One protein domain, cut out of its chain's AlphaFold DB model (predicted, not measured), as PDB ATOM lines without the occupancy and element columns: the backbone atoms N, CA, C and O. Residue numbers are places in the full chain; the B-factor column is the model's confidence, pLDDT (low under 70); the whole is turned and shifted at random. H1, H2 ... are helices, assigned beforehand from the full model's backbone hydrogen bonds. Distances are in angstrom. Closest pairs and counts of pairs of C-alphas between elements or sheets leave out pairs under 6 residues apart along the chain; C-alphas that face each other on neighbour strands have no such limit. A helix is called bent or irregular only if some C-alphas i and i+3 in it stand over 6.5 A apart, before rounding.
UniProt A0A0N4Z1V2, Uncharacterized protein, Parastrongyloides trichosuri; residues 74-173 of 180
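What this domain is: This is residues 74 to 173 of the 180 residues of an uncharacterized protein of Parastrongyloides trichosuri (UniProt A0A0N4Z1V2). Two helical hairpins, the long H1 and H2 and the shorter H5 and H6, are stacked, with two short helices, H3 and H4, joining them at one end. H2 lies in the middle, between H1 and H5, and at the other end of the H1 and H2 hairpin residues 95 to 100 stick out. The printed part has 100 residues with six named helices, H1 to H6 in order along the chain, and no named strand; its class is all helix. It is compact, with a radius of gyration of the C-alphas of 14.5 A, and spans 42 by 31 by 20 A.

How they stand to each other: H1, residues 74 to 96, and H2, residues 103 to 118, form a helical hairpin. They touch at a shallow tilt of 10 degrees, opposite ways, and their closest C-alphas, those of Ile 90 and Val 105, are 6.1 A apart. H3, residues 121 to 126, touches residues 75 to 76 of H1 alone, about perpendicular at 78 degrees; the closest C-alphas, of Gly 76 and Asp 123, are 5.3 A apart. H4, residues 132 to 138, forms a hairpin with H3: they only just touch, with 3 pairs of C-alphas within 8 A, the closest being Arg 124 and Phe 138 at 5.6 A. Their shallow tilt of 33 degrees, opposite ways, is only just short of steep. H4 is irregular: C-alphas 133 and 136 are 7.7 A apart. H5, residues 141 to 148, touches residues 113 to 117 of H2 alone, at a tilt of 37 degrees, only just steep, opposite ways; the closest C-alphas, of Ile 113 and Leu 147, are 6.6 A apart. H6, residues 156 to 171, forms a hairpin with H5. It touches H5 with residues 162 to 169 alone, at a shallow tilt of 10 degrees, opposite ways; the closest C-alphas, of Leu 146 and Leu 162, are 6.1 A apart. The helix packing is part aligned, part crossed: of the five touching pairs, three are at a shallow tilt. H1 is apart from H4, H5 and H6. In H1, H2, H3, H5 and H6 every O i to N i+4 pair is within hydrogen-bond range; in H4 it is 0 of 3, beside 2 of 4 O i to N i+3 pairs.

Where its parts are: H1 begins at C-alpha 74, (346.910, 222.401, 63.710), and measures 32.9 A from first to last C-alpha. H2 measures 22.6 A and begins at C-alpha 103, (329.320, 204.552, 81.939). H3 measures 8.6 A, H4 10.7 A and H5 10.3 A. H6 measures 22.5 A and ends at C-alpha 171, (323.175, 234.704, 81.125).

The domain as a whole: The two C-alphas farthest apart, those of Asn 99 and Pro 132, are 42.4 A apart. The printed part has no cut and no long link. Mean pLDDT of the printed part is 89.3, and residues 97 to 103 are under 70.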
ATOM      1  N   GLY A  74     346.911 223.857  63.898       94.44
ATOM      2  CA  GLY A  74     346.910 222.401  63.710       94.44
ATOM      3  C   GLY A  74     346.288 221.627  64.877       94.44
ATOM      4  O   GLY A  74     345.410 220.793  64.654       94.44
ATOM      5  N   ASN A  75     346.685 221.946  66.111       95.00
ATOM      6  CA  ASN A  75     346.178 221.274  67.311       95.00
ATOM      7  C   ASN A  75     344.701 221.591  67.558       95.00
ATOM      8  O   ASN A  75     343.923 220.683  67.831       95.00
ATOM      9  N   GLY A  76     344.289 222.851  67.391       94.12
ATOM     10  CA  GLY A  76     342.886 223.239  67.497       94.12
ATOM     11  C   GLY A  76     342.014 222.534  66.453       94.12
ATOM     12  O   GLY A  76     340.948 222.015  66.777       94.12
ATOM     13  N   LYS A  77     342.476 222.436  65.200       94.00
ATOM     14  CA  LYS A  77     341.763 221.684  64.152       94.00
ATOM     15  C   LYS A  77     341.625 220.211  64.504       94.00
ATOM     16  O   LYS A  77     340.540 219.666  64.329       94.00
ATOM     17  N   LYS A  78     342.705 219.588  64.987       95.50
ATOM     18  CA  LYS A  78     342.681 218.195  65.435       95.50
ATOM     19  C   LYS A  78     341.635 218.002  66.534       95.50
ATOM     20  O   LYS A  78     340.728 217.204  66.348       95.50
ATOM     21  N   PHE A  79     341.688 218.828  67.579       96.19
ATOM     22  CA  PHE A  79     340.708 218.792  68.660       96.19
ATOM     23  C   PHE A  79     339.265 218.941  68.153       96.19
ATOM     24  O   PHE A  79     338.388 218.209  68.588       96.19
ATOM     25  N   LEU A  80     338.984 219.861  67.219       92.38
ATOM     26  CA  LEU A  80     337.625 220.015  66.681       92.38
ATOM     27  C   LEU A  80     337.140 218.766  65.946       92.38
ATOM     28  O   LEU A  80     335.979 218.388  66.088       92.38
ATOM     29  N   VAL A  81     338.014 218.131  65.162       92.62
ATOM     30  CA  VAL A  81     337.694 216.863  64.493       92.62
ATOM     31  C   VAL A  81     337.391 215.787  65.533       92.62
ATOM     32  O   VAL A  81     336.352 215.133  65.440       92.62
ATOM     33  N   ASP A  82     338.238 215.655  66.552       94.44
ATOM     34  CA  ASP A  82     338.086 214.661  67.616       94.44
ATOM     35  C   ASP A  82     336.823 214.925  68.463       94.44
ATOM     36  O   ASP A  82     336.072 213.998  68.782       94.44
ATOM     37  N   PHE A  83     336.487 216.194  68.705       94.62
ATOM     38  CA  PHE A  83     335.259 216.630  69.372       94.62
ATOM     39  C   PHE A  83     334.003 216.226  68.596       94.62
ATOM     40  O   PHE A  83     333.116 215.573  69.151       94.62
ATOM     41  N   PHE A  84     333.919 216.555  67.302       89.31
ATOM     42  CA  PHE A  84     332.757 216.188  66.488       89.31
ATOM     43  C   PHE A  84     332.650 214.673  66.277       89.31
ATOM     44  O   PHE A  84     331.544 214.132  66.330       89.31
ATOM     45  N   ASN A  85     333.774 213.970  66.111       89.50
ATOM     46  CA  ASN A  85     333.788 212.508  66.036       89.50
ATOM     47  C   ASN A  85     333.274 211.871  67.333       89.50
ATOM     48  O   ASN A  85     332.482 210.930  67.279       89.50
ATOM     49  N   THR A  86     333.667 212.410  68.490       91.62
ATOM     50  CA  THR A  86     333.183 211.953  69.799       91.62
ATOM     51  C   THR A  86     331.680 212.179  69.942       91.62
ATOM     52  O   THR A  86     330.970 211.270  70.364       91.62
ATOM     53  N   ILE A  87     331.161 213.337  69.518       88.38
ATOM     54  CA  ILE A  87     329.712 213.600  69.505       88.38
ATOM     55  C   ILE A  87     328.975 212.575  68.636       88.38
ATOM     56  O   ILE A  87     327.987 211.993  69.078       88.38
ATOM     57  N   ILE A  88     329.459 212.316  67.416       83.81
ATOM     58  CA  ILE A  88     328.868 211.319  66.510       83.81
ATOM     59  C   ILE A  88     328.877 209.928  67.157       83.81
ATOM     60  O   ILE A  88     327.894 209.194  67.052       83.81
ATOM     61  N   LEU A  89     329.969 209.560  67.829       85.75
ATOM     62  CA  LEU A  89     330.085 208.282  68.525       85.75
ATOM     63  C   LEU A  89     329.084 208.170  69.681       85.75
ATOM     64  O   LEU A  89     328.434 207.134  69.807       85.75
ATOM     65  N   ILE A  90     328.924 209.229  70.480       85.81
ATOM     66  CA  ILE A  90     327.925 209.293  71.555       85.81
ATOM     67  C   ILE A  90     326.520 209.098  70.977       85.81
ATOM     68  O   ILE A  90     325.801 208.213  71.433       85.81
ATOM     69  N   TYR A  91     326.148 209.839  69.927       80.06
ATOM     70  CA  TYR A  91     324.836 209.678  69.291       80.06
ATOM     71  C   TYR A  91     324.610 208.259  68.762       80.06
ATOM     72  O   TYR A  91     323.543 207.693  68.978       80.06
ATOM     73  N   LYS A  92     325.612 207.651  68.114       78.50
ATOM     74  CA  LYS A  92     325.513 206.261  67.643       78.50
ATOM     75  C   LYS A  92     325.264 205.278  68.782       78.50
ATOM     76  O   LYS A  92     324.465 204.366  68.603       78.50
ATOM     77  N   LYS A  93     325.922 205.456  69.933       80.50
ATOM     78  CA  LYS A  93     325.692 204.613  71.118       80.50
ATOM     79  C   LYS A  93     324.274 204.786  71.658       80.50
ATOM     80  O   LYS A  93     323.595 203.794  71.871       80.50
ATOM     81  N   LEU A  94     323.803 206.028  71.780       79.56
ATOM     82  CA  LEU A  94     322.462 206.325  72.296       79.56
ATOM     83  C   LEU A  94     321.330 205.831  71.377       79.56
ATOM     84  O   LEU A  94     320.289 205.419  71.874       79.56
ATOM     85  N   ILE A  95     321.517 205.867  70.052       74.75
ATOM     86  CA  ILE A  95     320.501 205.424  69.079       74.75
ATOM     87  C   ILE A  95     320.474 203.896  68.942       74.75
ATOM     88  O   ILE A  95     319.400 203.305  68.870       74.75
ATOM     89  N   ASN A  96     321.642 203.250  68.872       70.31
ATOM     90  CA  ASN A  96     321.723 201.827  68.531       70.31
ATOM     91  C   ASN A  96     321.606 200.894  69.742       70.31
ATOM     92  O   ASN A  96     321.373 199.702  69.556       70.31
ATOM     93  N   ASP A  97     321.810 201.398  70.958       63.09
ATOM     94  CA  ASP A  97     322.025 200.554  72.127       63.09
ATOM     95  C   ASP A  97     321.081 200.956  73.266       63.09
ATOM     96  O   ASP A  97     321.416 201.756  74.142       63.09
ATOM     97  N   SER A  98     319.878 200.372  73.251       55.16
ATOM     98  CA  SER A  98     318.856 200.533  74.300       55.16
ATOM     99  C   SER A  98     319.278 199.969  75.667       55.16
ATOM    100  O   SER A  98     318.583 200.204  76.651       55.16
ATOM    101  N   ASN A  99     320.422 199.271  75.732       53.88
ATOM    102  CA  ASN A  99     321.035 198.712  76.940       53.88
ATOM    103  C   ASN A  99     322.502 199.155  77.129       53.88
ATOM    104  O   ASN A  99     323.226 198.528  77.908       53.88
ATOM    105  N   SER A 100     322.976 200.191  76.422       53.16
ATOM    106  CA  SER A 100     324.370 200.629  76.574       53.16
ATOM    107  C   SER A 100     324.647 201.059  78.013       53.16
ATOM    108  O   SER A 100     323.952 201.910  78.559       53.16
ATOM    109  N   ASN A 101     325.698 200.494  78.616       55.97
ATOM    110  CA  ASN A 101     326.287 201.010  79.851       55.97
ATOM    111  C   ASN A 101     326.558 202.514  79.672       55.97
ATOM    112  O   ASN A 101     327.532 202.892  79.010       55.97
ATOM    113  N   GLU A 102     325.714 203.363  80.265       58.12
ATOM    114  CA  GLU A 102     325.844 204.829  80.269       58.12
ATOM    115  C   GLU A 102     327.244 205.287  80.718       58.12
ATOM    116  O   GLU A 102     327.742 206.323  80.276       58.12
ATOM    117  N   GLU A 103     327.918 204.452  81.516       57.81
ATOM    118  CA  GLU A 103     329.320 204.552  81.939       57.81
ATOM    119  C   GLU A 103     330.278 204.886  80.775       57.81
ATOM    120  O   GLU A 103     331.200 205.683  80.926       57.81
ATOM    121  N   ASN A 104     330.011 204.374  79.568       77.94
ATOM    122  CA  ASN A 104     330.856 204.592  78.392       77.94
ATOM    123  C   ASN A 104     330.583 205.939  77.681       77.94
ATOM    124  O   ASN A 104     331.409 206.420  76.908       77.94
ATOM    125  N   VAL A 105     329.431 206.579  77.904       86.81
ATOM    126  CA  VAL A 105     329.139 207.912  77.336       86.81
ATOM    127  C   VAL A 105     329.794 209.007  78.172       86.81
ATOM    128  O   VAL A 105     330.388 209.932  77.611       86.81
ATOM    129  N   TYR A 106     329.743 208.884  79.499       87.88
ATOM    130  CA  TYR A 106     330.411 209.824  80.398       87.88
ATOM    131  C   TYR A 106     331.932 209.746  80.257       87.88
ATOM    132  O   TYR A 106     332.577 210.785  80.165       87.88
ATOM    133  N   GLU A 107     332.506 208.550  80.085       90.31
ATOM    134  CA  GLU A 107     333.937 208.406  79.788       90.31
ATOM    135  C   GLU A 107     334.345 209.157  78.506       90.31
ATOM    136  O   GLU A 107     335.329 209.903  78.500       90.31
ATOM    137  N   LEU A 108     333.569 209.028  77.422       91.56
ATOM    138  CA  LEU A 108     333.806 209.777  76.181       91.56
ATOM    139  C   LEU A 108     333.730 211.294  76.407       91.56
ATOM    140  O   LEU A 108     334.583 212.037  75.915       91.56
ATOM    141  N   GLY A 109     332.737 211.753  77.175       92.25
ATOM    142  CA  GLY A 109     332.584 213.157  77.553       92.25
ATOM    143  C   GLY A 109     333.748 213.679  78.401       92.25
ATOM    144  O   GLY A 109     334.258 214.770  78.153       92.25
ATOM    145  N   TYR A 110     334.200 212.903  79.385       94.94
ATOM    146  CA  TYR A 110     335.365 213.225  80.207       94.94
ATOM    147  C   TYR A 110     336.631 213.333  79.349       94.94
ATOM    148  O   TYR A 110     337.337 214.340  79.418       94.94
ATOM    149  N   ASN A 111     336.888 212.348  78.484       95.00
ATOM    150  CA  ASN A 111     338.094 212.307  77.657       95.00
ATOM    151  C   ASN A 111     338.214 213.534  76.745       95.00
ATOM    152  O   ASN A 111     339.279 214.153  76.698       95.00
ATOM    153  N   ILE A 112     337.124 213.954  76.094       96.25
ATOM    154  CA  ILE A 112     337.167 215.139  75.227       96.25
ATOM    155  C   ILE A 112     337.318 216.448  76.022       96.25
ATOM    156  O   ILE A 112     338.008 217.369  75.581       96.25
ATOM    157  N   ILE A 113     336.753 216.530  77.234       96.75
ATOM    158  CA  ILE A 113     336.983 217.666  78.143       96.75
ATOM    159  C   ILE A 113     338.460 217.733  78.550       96.75
ATOM    160  O   ILE A 113     339.060 218.810  78.532       96.75
ATOM    161  N   LYS A 114     339.072 216.594  78.891       97.00
ATOM    162  CA  LYS A 114     340.499 216.531  79.233       97.00
ATOM    163  C   LYS A 114     341.379 216.925  78.060       97.00
ATOM    164  O   LYS A 114     342.328 217.678  78.263       97.00
ATOM    165  N   GLU A 115     341.055 216.476  76.852       97.25
ATOM    166  CA  GLU A 115     341.777 216.873  75.646       97.25
ATOM    167  C   GLU A 115     341.743 218.394  75.448       97.25
ATOM    168  O   GLU A 115     342.790 219.016  75.272       97.25
ATOM    169  N   TYR A 116     340.569 219.017  75.602       97.44
ATOM    170  CA  TYR A 116     340.427 220.472  75.534       97.44
ATOM    171  C   TYR A 116     341.253 221.211  76.599       97.44
ATOM    172  O   TYR A 116     341.907 222.222  76.322       97.44
ATOM    173  N   LEU A 117     341.226 220.717  77.840       97.12
ATOM    174  CA  LEU A 117     341.981 221.298  78.951       97.12
ATOM    175  C   LEU A 117     343.499 221.144  78.771       97.12
ATOM    176  O   LEU A 117     344.247 221.990  79.260       97.12
ATOM    177  N   ASN A 118     343.941 220.114  78.045       97.25
ATOM    178  CA  ASN A 118     345.348 219.863  77.729       97.25
ATOM    179  C   ASN A 118     345.876 220.706  76.557       97.25
ATOM    180  O   ASN A 118     347.090 220.761  76.356       97.25
ATOM    181  N   LEU A 119     345.004 221.374  75.795       97.38
ATOM    182  CA  LEU A 119     345.436 222.346  74.792       97.38
ATOM    183  C   LEU A 119     346.243 223.480  75.442       97.38
ATOM    184  O   LEU A 119     346.054 223.820  76.616       97.38
ATOM    185  N   SER A 120     347.129 224.110  74.673       96.69
ATOM    186  CA  SER A 120     347.745 225.363  75.110       96.69
ATOM    187  C   SER A 120     346.735 226.518  75.058       96.69
ATOM    188  O   SER A 120     345.701 226.442  74.386       96.69
ATOM    189  N   ASP A 121     347.042 227.623  75.740       95.12
ATOM    190  CA  ASP A 121     346.241 228.848  75.635       95.12
ATOM    191  C   ASP A 121     346.188 229.373  74.195       95.12
ATOM    192  O   ASP A 121     345.153 229.885  73.770       95.12
ATOM    193  N   GLU A 122     347.276 229.219  73.434       94.38
ATOM    194  CA  GLU A 122     347.341 229.603  72.023       94.38
ATOM    195  C   GLU A 122     346.433 228.722  71.156       94.38
ATOM    196  O   GLU A 122     345.685 229.236  70.319       94.38
ATOM    197  N   ASP A 123     346.448 227.407  71.386       95.88
ATOM    198  CA  ASP A 123     345.583 226.462  70.678       95.88
ATOM    199  C   ASP A 123     344.107 226.772  70.929       95.88
ATOM    200  O   ASP A 123     343.327 226.856  69.977       95.88
ATOM    201  N   ARG A 124     343.729 227.043  72.186       95.00
ATOM    202  CA  ARG A 124     342.367 227.462  72.540       95.00
ATOM    203  C   ARG A 124     341.988 228.809  71.925       95.00
ATOM    204  O   ARG A 124     340.895 228.945  71.378       95.00
ATOM    205  N   LEU A 125     342.875 229.803  71.939       91.81
ATOM    206  CA  LEU A 125     342.606 231.097  71.296       91.81
ATOM    207  C   LEU A 125     342.528 231.001  69.775       91.81
ATOM    208  O   LEU A 125     341.892 231.845  69.142       91.81
ATOM    209  N   SER A 126     343.113 229.973  69.161       94.62
ATOM    210  CA  SER A 126     342.998 229.776  67.717       94.62
ATOM    211  C   SER A 126     341.543 229.570  67.263       94.62
ATOM    212  O   SER A 126     341.206 229.975  66.151       94.62
ATOM    213  N   PHE A 127     340.658 229.063  68.138       91.94
ATOM    214  CA  PHE A 127     339.213 228.958  67.887       91.94
ATOM    215  C   PHE A 127     338.515 230.319  67.775       91.94
ATOM    216  O   PHE A 127     337.501 230.442  67.090       91.94
ATOM    217  N   ALA A 128     339.066 231.355  68.412       89.62
ATOM    218  CA  ALA A 128     338.526 232.709  68.374       89.62
ATOM    219  C   ALA A 128     338.867 233.461  67.086       89.62
ATOM    220  O   ALA A 128     338.150 234.386  66.720       89.62
ATOM    221  N   LYS A 129     339.946 233.085  66.388       89.81
ATOM    222  CA  LYS A 129     340.373 233.743  65.139       89.81
ATOM    223  C   LYS A 129     339.255 233.802  64.085       89.81
ATOM    224  O   LYS A 129     338.984 234.894  63.594       89.81
ATOM    225  N   PRO A 130     338.561 232.691  63.759       89.62
ATOM    226  CA  PRO A 130     337.426 232.744  62.838       89.62
ATOM    227  C   PRO A 130     336.188 233.448  63.410       89.62
ATOM    228  O   PRO A 130     335.372 233.927  62.623       89.62
ATOM    229  N   PHE A 131     336.047 233.513  64.741       88.00
ATOM    230  CA  PHE A 131     334.866 234.035  65.439       88.00
ATOM    231  C   PHE A 131     335.259 234.956  66.608       88.00
ATOM    232  O   PHE A 131     335.164 234.558  67.774       88.00
ATOM    233  N   PRO A 132     335.682 236.206  66.341       85.88
ATOM    234  CA  PRO A 132     336.208 237.099  67.378       85.88
ATOM    235  C   PRO A 132     335.218 237.394  68.509       85.88
ATOM    236  O   PRO A 132     335.615 237.594  69.660       85.88
ATOM    237  N   THR A 133     333.916 237.354  68.210       84.50
ATOM    238  CA  THR A 133     332.845 237.520  69.202       84.50
ATOM    239  C   THR A 133     332.809 236.404  70.245       84.50
ATOM    240  O   THR A 133     332.148 236.573  71.263       84.50
ATOM    241  N   LEU A 134     333.512 235.288  70.017       85.56
ATOM    242  CA  LEU A 134     333.669 234.160  70.936       85.56
ATOM    243  C   LEU A 134     335.038 234.146  71.636       85.56
ATOM    244  O   LEU A 134     335.351 233.196  72.345       85.56
ATOM    245  N   SER A 135     335.868 235.177  71.466       85.81
ATOM    246  CA  SER A 135     337.237 235.215  72.010       85.81
ATOM    247  C   SER A 135     337.327 234.963  73.511       85.81
ATOM    248  O   SER A 135     338.154 234.168  73.954       85.81
ATOM    249  N   ASN A 136     336.426 235.565  74.286       86.81
ATOM    250  CA  ASN A 136     336.390 235.392  75.733       86.81
ATOM    251  C   ASN A 136     335.757 234.059  76.179       86.81
ATOM    252  O   ASN A 136     335.696 233.806  77.372       86.81
ATOM    253  N   LEU A 137     335.297 233.194  75.267       90.00
ATOM    254  CA  LEU A 137     334.784 231.865  75.614       90.00
ATOM    255  C   LEU A 137     335.929 230.879  75.870       90.00
ATOM    256  O   LEU A 137     335.950 230.207  76.897       90.00
ATOM    257  N   PHE A 138     336.877 230.797  74.934       91.25
ATOM    258  CA  PHE A 138     337.798 229.661  74.859       91.25
ATOM    259  C   PHE A 138     338.900 229.670  75.925       91.25
ATOM    260  O   PHE A 138     339.373 228.614  76.313       91.25
ATOM    261  N   ASN A 139     339.283 230.838  76.444       91.75
ATOM    262  CA  ASN A 139     340.230 230.942  77.562       91.75
ATOM    263  C   ASN A 139     339.598 231.540  78.824       91.75
ATOM    264  O   ASN A 139     340.310 232.005  79.710       91.75
ATOM    265  N   ASN A 140     338.265 231.534  78.935       93.62
ATOM    266  CA  ASN A 140     337.607 232.068  80.121       93.62
ATOM    267  C   ASN A 140     338.004 231.256  81.367       93.62
ATOM    268  O   ASN A 140     337.662 230.071  81.440       93.62
ATOM    269  N   PRO A 141     338.628 231.853  82.399       94.81
ATOM    270  CA  PRO A 141     339.044 231.096  83.576       94.81
ATOM    271  C   PRO A 141     337.876 230.410  84.293       94.81
ATOM    272  O   PRO A 141     338.032 229.308  84.814       94.81
ATOM    273  N   LYS A 142     336.683 231.024  84.283       95.50
ATOM    274  CA  LYS A 142     335.488 230.441  84.906       95.50
ATOM    275  C   LYS A 142     334.956 229.259  84.100       95.50
ATOM    276  O   LYS A 142     334.615 228.248  84.699       95.50
ATOM    277  N   ALA A 143     334.943 229.349  82.769       95.06
ATOM    278  CA  ALA A 143     334.575 228.217  81.917       95.06
ATOM    279  C   ALA A 143     335.554 227.046  82.078       95.06
ATOM    280  O   ALA A 143     335.133 225.909  82.266       95.06
ATOM    281  N   LEU A 144     336.862 227.326  82.070       96.81
ATOM    282  CA  LEU A 144     337.889 226.305  82.274       96.81
ATOM    283  C   LEU A 144     337.769 225.651  83.656       96.81
ATOM    284  O   LEU A 144     337.938 224.442  83.774       96.81
ATOM    285  N   ASN A 145     337.435 226.417  84.697       97.12
ATOM    286  CA  ASN A 145     337.201 225.865  86.031       97.12
ATOM    287  C   ASN A 145     335.954 224.980  86.100       97.12
ATOM    288  O   ASN A 145     336.007 223.951  86.762       97.12
ATOM    289  N   LEU A 146     334.870 225.333  85.401       97.38
ATOM    290  CA  LEU A 146     333.703 224.453  85.286       97.38
ATOM    291  C   LEU A 146     334.085 223.115  84.642       97.38
ATOM    292  O   LEU A 146     333.749 222.065  85.175       97.38
ATOM    293  N   LEU A 147     334.842 223.153  83.541       97.19
ATOM    294  CA  LEU A 147     335.314 221.948  82.851       97.19
ATOM    295  C   LEU A 147     336.229 221.083  83.726       97.19
ATOM    296  O   LEU A 147     336.132 219.862  83.689       97.19
ATOM    297  N   ARG A 148     337.095 221.701  84.537       97.06
ATOM    298  CA  ARG A 148     337.957 220.988  85.496       97.06
ATOM    299  C   ARG A 148     337.180 220.278  86.603       97.06
ATOM    300  O   ARG A 148     337.751 219.393  87.225       97.06
ATOM    301  N   GLY A 149     335.929 220.666  86.851       95.75
ATOM    302  CA  GLY A 149     335.057 220.008  87.821       95.75
ATOM    303  C   GLY A 149     334.517 218.652  87.358       95.75
ATOM    304  O   GLY A 149     333.899 217.967  88.161       95.75
ATOM    305  N   ILE A 150     334.730 218.270  86.094       96.62
ATOM    306  CA  ILE A 150     334.383 216.939  85.590       96.62
ATOM    307  C   ILE A 150     335.564 215.987  85.790       96.62
ATOM    308  O   ILE A 150     336.678 216.231  85.316       96.62
ATOM    309  N   GLU A 151     335.289 214.877  86.464       94.38
ATOM    310  CA  GLU A 151     336.226 213.810  86.797       94.38
ATOM    311  C   GLU A 151     335.858 212.514  86.058       94.38
ATOM    312  O   GLU A 151     334.801 212.400  85.439       94.38
ATOM    313  N   PHE A 152     336.747 211.517  86.091       91.38
ATOM    314  CA  PHE A 152     336.539 210.248  85.378       91.38
ATOM    315  C   PHE A 152     335.298 209.483  85.867       91.38
ATOM    316  O   PHE A 152     334.638 208.807  85.090       91.38
ATOM    317  N   ASN A 153     334.977 209.603  87.154       90.25
ATOM    318  CA  ASN A 153     333.813 208.997  87.797       90.25
ATOM    319  C   ASN A 153     332.603 209.949  87.864       90.25
ATOM    320  O   ASN A 153     331.691 209.704  88.654       90.25
ATOM    321  N   SER A 154     332.602 211.041  87.087       91.19
ATOM    322  CA  SER A 154     331.468 211.962  87.033       91.19
ATOM    323  C   SER A 154     330.199 211.274  86.541       91.19
ATOM    324  O   SER A 154     330.205 210.433  85.644       91.19
ATOM    325  N   THR A 155     329.089 211.691  87.131       90.56
ATOM    326  CA  THR A 155     327.747 211.165  86.899       90.56
ATOM    327  C   THR A 155     326.921 212.123  86.045       90.56
ATOM    328  O   THR A 155     327.331 213.251  85.768       90.56
ATOM    329  N   TYR A 156     325.708 211.707  85.676       89.62
ATOM    330  CA  TYR A 156     324.729 212.567  85.010       89.62
ATOM    331  C   TYR A 156     324.583 213.949  85.672       89.62
ATOM    332  O   TYR A 156     324.624 214.975  84.985       89.62
ATOM    333  N   ASP A 157     324.454 213.986  87.003       93.38
ATOM    334  CA  ASP A 157     324.227 215.225  87.750       93.38
ATOM    335  C   ASP A 157     325.406 216.199  87.623       93.38
ATOM    336  O   ASP A 157     325.198 217.412  87.530       93.38
ATOM    337  N   ASP A 158     326.636 215.695  87.510       94.50
ATOM    338  CA  ASP A 158     327.829 216.521  87.300       94.50
ATOM    339  C   ASP A 158     327.802 217.207  85.928       94.50
ATOM    340  O   ASP A 158     328.064 218.407  85.817       94.50
ATOM    341  N   TYR A 159     327.387 216.492  84.878       93.38
ATOM    342  CA  TYR A 159     327.204 217.079  83.546       93.38
ATOM    343  C   TYR A 159     326.023 218.059  83.497       93.38
ATOM    344  O   TYR A 159     326.078 219.072  82.786       93.38
ATOM    345  N   ILE A 160     324.963 217.826  84.277       95.00
ATOM    346  CA  ILE A 160     323.873 218.796  84.442       95.00
ATOM    347  C   ILE A 160     324.362 220.057  85.154       95.00
ATOM    348  O   ILE A 160     324.041 221.167  84.711       95.00
ATOM    349  N   ASN A 161     325.179 219.917  86.195       96.69
ATOM    350  CA  ASN A 161     325.800 221.037  86.893       96.69
ATOM    351  C   ASN A 161     326.752 221.811  85.978       96.69
ATOM    352  O   ASN A 161     326.685 223.042  85.940       96.69
ATOM    353  N   LEU A 162     327.550 221.119  85.162       96.38
ATOM    354  CA  LEU A 162     328.396 221.728  84.135       96.38
ATOM    355  C   LEU A 162     327.569 222.571  83.156       96.38
ATOM    356  O   LEU A 162     327.855 223.754  82.950       96.38
ATOM    357  N   LYS A 163     326.504 221.988  82.591       95.38
ATOM    358  CA  LYS A 163     325.565 222.677  81.691       95.38
ATOM    359  C   LYS A 163     324.977 223.927  82.351       95.38
ATOM    360  O   LYS A 163     324.940 224.995  81.737       95.38
ATOM    361  N   ASN A 164     324.515 223.808  83.594       97.00
ATOM    362  CA  ASN A 164     323.925 224.918  84.339       97.00
ATOM    363  C   ASN A 164     324.958 226.011  84.651       97.00
ATOM    364  O   ASN A 164     324.640 227.197  84.543       97.00
ATOM    365  N   GLY A 165     326.202 225.632  84.949       96.50
ATOM    366  CA  GLY A 165     327.325 226.550  85.116       96.50
ATOM    367  C   GLY A 165     327.581 227.369  83.853       96.50
ATOM    368  O   GLY A 165     327.591 228.599  83.911       96.50
ATOM    369  N   PHE A 166     327.694 226.714  82.692       94.81
ATOM    370  CA  PHE A 166     327.856 227.404  81.408       94.81
ATOM    371  C   PHE A 166     326.677 228.322  81.086       94.81
ATOM    372  O   PHE A 166     326.879 229.471  80.683       94.81
ATOM    373  N   LYS A 167     325.444 227.852  81.315       94.19
ATOM    374  CA  LYS A 167     324.233 228.663  81.149       94.19
ATOM    375  C   LYS A 167     324.290 229.923  82.013       94.19
ATOM    376  O   LYS A 167     323.987 231.007  81.522       94.19
ATOM    377  N   ASN A 168     324.706 229.808  83.273       95.56
ATOM    378  CA  ASN A 168     324.831 230.956  84.165       95.56
ATOM    379  C   ASN A 168     325.905 231.948  83.690       95.56
ATOM    380  O   ASN A 168     325.648 233.151  83.651       95.56
ATOM    381  N   LEU A 169     327.082 231.470  83.267       94.06
ATOM    382  CA  LEU A 169     328.129 232.342  82.713       94.06
ATOM    383  C   LEU A 169     327.645 233.098  81.465       94.06
ATOM    384  O   LEU A 169     327.961 234.277  81.297       94.06
ATOM    385  N   LEU A 170     326.849 232.443  80.615       89.69
ATOM    386  CA  LEU A 170     326.242 233.067  79.442       89.69
ATOM    387  C   LEU A 170     325.209 234.135  79.830       89.69
ATOM    388  O   LEU A 170     325.288 235.260  79.342       89.69
ATOM    389  N   LEU A 171     324.261 233.802  80.715       90.38
ATOM    390  CA  LEU A 171     323.175 234.704  81.125       90.38
ATOM    391  C   LEU A 171     323.673 235.924  81.906       90.38
ATOM    392  O   LEU A 171     323.108 237.005  81.788       90.38
ATOM    393  N   THR A 172     324.746 235.762  82.676       91.88
ATOM    394  CA  THR A 172     325.384 236.857  83.425       91.88
ATOM    395  C   THR A 172     326.374 237.662  82.580       91.88
ATOM    396  O   THR A 172     327.037 238.558  83.097       91.88
ATOM    397  N   GLY A 173     326.511 237.342  81.288       88.06
ATOM    398  CA  GLY A 173     327.390 238.047  80.359       88.06
ATOM    399  C   GLY A 173     328.884 237.810  80.586       88.06
ATOM    400  O   GLY A 173     329.692 238.433  79.901       88.06
TER     401      GLY A 173